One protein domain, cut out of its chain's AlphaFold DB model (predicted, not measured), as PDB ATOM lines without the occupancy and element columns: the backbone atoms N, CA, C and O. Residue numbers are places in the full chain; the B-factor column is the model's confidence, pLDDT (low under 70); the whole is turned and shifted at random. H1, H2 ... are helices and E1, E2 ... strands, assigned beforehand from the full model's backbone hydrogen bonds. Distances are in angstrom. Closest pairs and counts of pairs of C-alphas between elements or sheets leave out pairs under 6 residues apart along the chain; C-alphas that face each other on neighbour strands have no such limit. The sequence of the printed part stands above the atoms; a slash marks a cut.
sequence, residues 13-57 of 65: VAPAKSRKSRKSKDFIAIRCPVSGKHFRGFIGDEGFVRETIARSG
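AT A GLANCE: This is residues 13 to 57 of the 65 residues of an uncharacterized protein of SAR202 cluster bacterium Io17-Chloro-G1 (UniProt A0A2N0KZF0). A narrow, strongly twisted sheet of three strands, E1, E2 and E3, folds back and forth as two hairpins, and a single helix, H1, follows at one end of it without covering either face. The stretch of residues 19 to 24, between E1 and E2, sticks out, and so do residues 50 to 57, of which 50 to 56 belong to H1. The printed part has 45 residues, with three named strands and then one named helix along the chain, E1 E2 E3 H1; the sheet's order is E1 - E2 - E3, all antiparallel, and the class is mixed, helices and strands. The whole is only just loose, close to compact, with a radius of gyration of the C-alphas of 11.6 A, and the C-alphas span 31 by 25 by 17 A.

IN THESE COORDINATES: E1 is residues 13 to 17, 13.3 A from first to last C-alpha, and begins at C-alpha 13 at (45.795, 10.657, -39.472). E2 is residues 26 to 31, the longest strand by residues, and measures 15.7 A. E3 is residues 38 to 41 and measures 10.2 A. H1 is residues 46 to 56 and measures 15.2 A, from C-alpha 46 at (56.052, -6.538, -42.303) to C-alpha 56 at (46.035, -7.302, -53.678).

HOW THE PARTS SIT: E1, E2 and E3 form a meander, each strand the antiparallel neighbour of the one before, with E1 and E3 as edge strands and E2 as the inner strand. E1 and E2 are a hairpin, with 140 degrees between their directions; the C-alphas of Val 13 and Ile 30 face each other at 4.6 A. N 14 and O 29 are within hydrogen-bond range at 2.9 A, and N 27 and O 16 also at 2.9 A. E2 and E3 are a hairpin, with 143 degrees between their directions; the C-alphas of Arg 31 and His 38 face each other at 4.7 A. N 28 and O 41 are within hydrogen-bond range at 2.8 A, and N 39 and O 30 also at 2.8 A. The sheet is only just strongly twisted, its C-alphas lying up to 4.1 A off their best plane. H1 is not on the sheet, with 1 pair of C-alphas within 10 A. H1 is apart from E1 and from E2. In H1, every O i to N i+4 pair is within hydrogen-bond range.

THE WHOLE: The two C-alphas farthest apart are those of Arg 22 and Val 34, at 32.4 A. The printed part has no cut. The link from E3 to H1 is tight, with 4 residues; those from E1 to E2 and from E2 to E3 are short, with 8 and 6 residues. Mean pLDDT of the printed part is 76.8; residues 20 to 24 and 43 to 45 are under 70.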
ATOM      1  N   VAL A  13      44.987  11.816 -39.857       85.94
ATOM      2  CA  VAL A  13      45.795  10.657 -39.472       85.94
ATOM      3  C   VAL A  13      45.538  10.353 -38.000       85.94
ATOM      4  O   VAL A  13      45.682  11.237 -37.162       85.94
ATOM      5  N   ALA A  14      45.147   9.120 -37.679       85.56
ATOM      6  CA  ALA A  14      44.884   8.701 -36.304       85.56
ATOM      7  C   ALA A  14      45.313   7.244 -36.063       85.56
ATOM      8  O   ALA A  14      45.134   6.405 -36.950       85.56
ATOM      9  N   PRO A  15      45.837   6.904 -34.875       82.06
ATOM     10  CA  PRO A  15      46.061   5.513 -34.503       82.06
ATOM     11  C   PRO A  15      44.719   4.780 -34.356       82.06
ATOM     12  O   PRO A  15      43.734   5.329 -33.859       82.06
ATOM     13  N   ALA A  16      44.671   3.526 -34.792       83.75
ATOM     14  CA  ALA A  16      43.487   2.684 -34.733       83.75
ATOM     15  C   ALA A  16      43.854   1.219 -34.458       83.75
ATOM     16  O   ALA A  16      44.941   0.753 -34.790       83.75
ATOM     17  N   LYS A  17      42.905   0.480 -33.872       79.62
ATOM     18  CA  LYS A  17      43.023  -0.955 -33.579       79.62
ATOM     19  C   LYS A  17      42.017  -1.757 -34.386       79.62
ATOM     20  O   LYS A  17      40.831  -1.423 -34.430       79.62
ATOM     21  N   SER A  18      42.465  -2.847 -35.005       77.12
ATOM     22  CA  SER A  18      41.549  -3.790 -35.653       77.12
ATOM     23  C   SER A  18      40.799  -4.587 -34.587       77.12
ATOM     24  O   SER A  18      41.420  -5.275 -33.781       77.12
ATOM     25  N   ARG A  19      39.463  -4.509 -34.593       70.25
ATOM     26  CA  ARG A  19      38.584  -5.277 -33.690       70.25
ATOM     27  C   ARG A  19      38.214  -6.670 -34.213       70.25
ATOM     28  O   ARG A  19      37.687  -7.467 -33.450       70.25
ATOM     29  N   LYS A  20      38.432  -6.960 -35.504       64.06
ATOM     30  CA  LYS A  20      37.797  -8.103 -36.198       64.06
ATOM     31  C   LYS A  20      38.684  -9.347 -36.359       64.06
ATOM     32  O   LYS A  20      38.249 -10.323 -36.957       64.06
ATOM     33  N   SER A  21      39.905  -9.353 -35.833       55.16
ATOM     34  CA  SER A  21      40.785 -10.526 -35.897       55.16
ATOM     35  C   SER A  21      41.082 -11.044 -34.496       55.16
ATOM     36  O   SER A  21      41.248 -10.256 -33.573       55.16
ATOM     37  N   ARG A  22      41.237 -12.370 -34.361       59.69
ATOM     38  CA  ARG A  22      41.715 -13.051 -33.136       59.69
ATOM     39  C   ARG A  22      43.049 -12.490 -32.599       59.69
ATOM     40  O   ARG A  22      43.429 -12.791 -31.478       59.69
ATOM     41  N   LYS A  23      43.748 -11.677 -33.402       61.66
ATOM     42  CA  LYS A  23      44.874 -10.820 -33.025       61.66
ATOM     43  C   LYS A  23      44.511  -9.370 -33.364       61.66
ATOM     44  O   LYS A  23      44.354  -9.044 -34.543       61.66
ATOM     45  N   SER A  24      44.346  -8.522 -32.353       67.81
ATOM     46  CA  SER A  24      44.218  -7.077 -32.539       67.81
ATOM     47  C   SER A  24      45.524  -6.536 -33.120       67.81
ATOM     48  O   SER A  24      46.608  -6.878 -32.656       67.81
ATOM     49  N   LYS A  25      45.428  -5.728 -34.180       73.50
ATOM     50  CA  LYS A  25      46.590  -5.087 -34.806       73.50
ATOM     51  C   LYS A  25      46.441  -3.580 -34.749       73.50
ATOM     52  O   LYS A  25      45.367  -3.067 -35.086       73.50
ATOM     53  N   ASP A  26      47.515  -2.920 -34.345       80.50
ATOM     54  CA  ASP A  26      47.659  -1.471 -34.395       80.50
ATOM     55  C   ASP A  26      47.973  -1.034 -35.826       80.50
ATOM     56  O   ASP A  26      48.805  -1.628 -36.517       80.50
ATOM     57  N   PHE A  27      47.275  -0.008 -36.300       82.56
ATOM     58  CA  PHE A  27      47.505   0.595 -37.607       82.56
ATOM     59  C   PHE A  27      47.201   2.092 -37.565       82.56
ATOM     60  O   PHE A  27      46.451   2.577 -36.721       82.56
ATOM     61  N   ILE A  28      47.757   2.835 -38.512       85.25
ATOM     62  CA  ILE A  28      47.401   4.227 -38.765       85.25
ATOM     63  C   ILE A  28      46.189   4.240 -39.683       85.25
ATOM     64  O   ILE A  28      46.252   3.773 -40.821       85.25
ATOM     65  N   ALA A  29      45.080   4.788 -39.211       86.75
ATOM     66  CA  ALA A  29      43.954   5.138 -40.056       86.75
ATOM     67  C   ALA A  29      44.211   6.507 -40.692       86.75
ATOM     68  O   ALA A  29      44.410   7.499 -39.994       86.75
ATOM     69  N   ILE A  30      44.162   6.558 -42.019       87.81
ATOM     70  CA  ILE A  30      44.253   7.794 -42.791       87.81
ATOM     71  C   ILE A  30      42.889   8.000 -43.445       87.81
ATOM     72  O   ILE A  30      42.425   7.149 -44.207       87.81
ATOM     73  N   ARG A  31      42.209   9.097 -43.122       88.88
ATOM     74  CA  ARG A  31      40.828   9.342 -43.549       88.88
ATOM     75  C   ARG A  31      40.734  10.618 -44.363       88.88
ATOM     76  O   ARG A  31      41.278  11.646 -43.971       88.88
ATOM     77  N   CYS A  32      40.045  10.536 -45.496       88.12
ATOM     78  CA  CYS A  32      39.699  11.717 -46.267       88.12
ATOM     79  C   CYS A  32      38.353  12.259 -45.765       88.12
ATOM     80  O   CYS A  32      37.365  11.525 -45.850       88.12
ATOM     81  N   PRO A  33      38.285  13.514 -45.280       86.06
ATOM     82  CA  PRO A  33      37.036  14.094 -44.785       86.06
ATOM     83  C   PRO A  33      36.025  14.382 -45.906       86.06
ATOM     84  O   PRO A  33      34.830  14.430 -45.642       86.06
ATOM     85  N   VAL A  34      36.490  14.536 -47.152       86.38
ATOM     86  CA  VAL A  34      35.648  14.910 -48.301       86.38
ATOM     87  C   VAL A  34      35.175  13.685 -49.083       86.38
ATOM     88  O   VAL A  34      33.984  13.511 -49.308       86.38
ATOM     89  N   SER A  35      36.092  12.798 -49.486       81.75
ATOM     90  CA  SER A  35      35.734  11.612 -50.287       81.75
ATOM     91  C   SER A  35      35.206  10.437 -49.459       81.75
ATOM     92  O   SER A  35      34.766   9.441 -50.030       81.75
ATOM     93  N   GLY A  36      35.332  10.487 -48.127       81.12
ATOM     94  CA  GLY A  36      34.981   9.385 -47.225       81.12
ATOM     95  C   GLY A  36      35.877   8.144 -47.353       81.12
ATOM     96  O   GLY A  36      35.649   7.138 -46.680       81.12
ATOM     97  N   LYS A  37      36.910   8.180 -48.208       80.50
ATOM     98  CA  LYS A  37      37.844   7.062 -48.380       80.50
ATOM     99  C   LYS A  37      38.760   6.926 -47.168       80.50
ATOM    100  O   LYS A  37      39.295   7.905 -46.640       80.50
ATOM    101  N   HIS A  38      38.976   5.679 -46.765       81.81
ATOM    102  CA  HIS A  38      39.834   5.309 -45.651       81.81
ATOM    103  C   HIS A  38      40.993   4.448 -46.140       81.81
ATOM    104  O   HIS A  38      40.787   3.439 -46.812       81.81
ATOM    105  N   PHE A  39      42.202   4.820 -45.743       80.06
ATOM    106  CA  PHE A  39      43.436   4.096 -46.008       80.06
ATOM    107  C   PHE A  39      44.027   3.631 -44.678       80.06
ATOM    108  O   PHE A  39      43.743   4.196 -43.616       80.06
ATOM    109  N   ARG A  40      44.819   2.562 -44.721       80.19
ATOM    110  CA  ARG A  40      45.443   1.975 -43.534       80.19
ATOM    111  C   ARG A  40      46.942   1.869 -43.767       80.19
ATOM    112  O   ARG A  40      47.354   1.209 -44.714       80.19
ATOM    113  N   GLY A  41      47.728   2.508 -42.909       73.75
ATOM    114  CA  GLY A  41      49.172   2.307 -42.825       73.75
ATOM    115  C   GLY A  41      49.478   1.316 -41.709       73.75
ATOM    116  O   GLY A  41      49.128   1.562 -40.558       73.75
ATOM    117  N   PHE A  42      50.098   0.185 -42.025       72.06
ATOM    118  CA  PHE A  42      50.524  -0.791 -41.019       72.06
ATOM    119  C   PHE A  42      51.953  -0.444 -40.583       72.06
ATOM    120  O   PHE A  42      52.840  -0.398 -41.427       72.06
ATOM    121  N   ILE A  43      52.167  -0.150 -39.294       66.00
ATOM    122  CA  ILE A  43      53.439   0.426 -38.807       66.00
ATOM    123  C   ILE A  43      54.488  -0.649 -38.478       66.00
ATOM    124  O   ILE A  43      55.676  -0.375 -38.566       66.00
ATOM    125  N   GLY A  44      54.082  -1.867 -38.098       67.25
ATOM    126  CA  GLY A  44      55.010  -2.825 -37.471       67.25
ATOM    127  C   GLY A  44      54.780  -4.300 -37.786       67.25
ATOM    128  O   GLY A  44      55.219  -5.151 -37.024       67.25
ATOM    129  N   ASP A  45      54.074  -4.626 -38.867       69.12
ATOM    130  CA  ASP A  45      53.804  -6.020 -39.240       69.12
ATOM    131  C   ASP A  45      54.177  -6.254 -40.707       69.12
ATOM    132  O   ASP A  45      53.320  -6.305 -41.591       69.12
ATOM    133  N   GLU A  46      55.487  -6.335 -40.963       72.44
ATOM    134  CA  GLU A  46      56.052  -6.538 -42.303       72.44
ATOM    135  C   GLU A  46      55.487  -7.797 -42.971       72.44
ATOM    136  O   GLU A  46      55.138  -7.766 -44.150       72.44
ATOM    137  N   GLY A  47      55.328  -8.891 -42.215       78.81
ATOM    138  CA  GLY A  47      54.762 -10.140 -42.725       78.81
ATOM    139  C   GLY A  47      53.339  -9.946 -43.241       78.81
ATOM    140  O   GLY A  47      53.025 -10.321 -44.372       78.81
ATOM    141  N   PHE A  48      52.488  -9.282 -42.459       72.56
ATOM    142  CA  PHE A  48      51.134  -8.950 -42.886       72.56
ATOM    143  C   PHE A  48      51.098  -7.973 -44.066       72.56
ATOM    144  O   PHE A  48      50.237  -8.112 -44.938       72.56
ATOM    145  N   VAL A  49      52.006  -6.992 -44.111       73.25
ATOM    146  CA  VAL A  49      52.115  -6.049 -45.235       73.25
ATOM    147  C   VAL A  49      52.480  -6.795 -46.514       73.25
ATOM    148  O   VAL A  49      51.754  -6.671 -47.501       73.25
ATOM    149  N   ARG A  50      53.527  -7.629 -46.485       72.75
ATOM    150  CA  ARG A  50      53.943  -8.466 -47.623       72.75
ATOM    151  C   ARG A  50      52.801  -9.355 -48.114       72.75
ATOM    152  O   ARG A  50      52.508  -9.381 -49.304       72.75
ATOM    153  N   GLU A  51      52.114 -10.036 -47.199       79.06
ATOM    154  CA  GLU A  51      51.005 -10.937 -47.534       79.06
ATOM    155  C   GLU A  51      49.786 -10.183 -48.102       79.06
ATOM    156  O   GLU A  51      49.099 -10.662 -49.006       79.06
ATOM    157  N   THR A  52      49.507  -8.982 -47.592       74.44
ATOM    158  CA  THR A  52      48.429  -8.120 -48.097       74.44
ATOM    159  C   THR A  52      48.743  -7.593 -49.497       74.44
ATOM    160  O   THR A  52      47.864  -7.632 -50.357       74.44
ATOM    161  N   ILE A  53      49.986  -7.165 -49.749       74.31
ATOM    162  CA  ILE A  53      50.450  -6.744 -51.080       74.31
ATOM    163  C   ILE A  53      50.303  -7.905 -52.067       74.31
ATOM    164  O   ILE A  53      49.617  -7.748 -53.079       74.31
ATOM    165  N   ALA A  54      50.818  -9.091 -51.722       79.94
ATOM    166  CA  ALA A  54      50.721 -10.289 -52.555       79.94
ATOM    167  C   ALA A  54      49.270 -10.638 -52.935       79.94
ATOM    168  O   ALA A  54      48.992 -10.963 -54.086       79.94
ATOM    169  N   ARG A  55      48.320 -10.515 -51.996       79.38
ATOM    170  CA  ARG A  55      46.888 -10.757 -52.260       79.38
ATOM    171  C   ARG A  55      46.206  -9.676 -53.090       79.38
ATOM    172  O   ARG A  55      45.225  -9.965 -53.766       79.38
ATOM    173  N   SER A  56      46.667  -8.435 -52.996       75.31
ATOM    174  CA  SER A  56      46.035  -7.302 -53.678       75.31
ATOM    175  C   SER A  56      46.336  -7.243 -55.178       75.31
ATOM    176  O   SER A  56      45.716  -6.448 -55.880       75.31
ATOM    177  N   GLY A  57      47.297  -8.037 -55.667       70.19
ATOM    178  CA  GLY A  57      47.788  -7.958 -57.047       70.19
ATOM    179  C   GLY A  57      48.534  -6.654 -57.358       70.19
ATOM    180  O   GLY A  57      48.929  -6.430 -58.498       70.19
TER     181      GLY A  57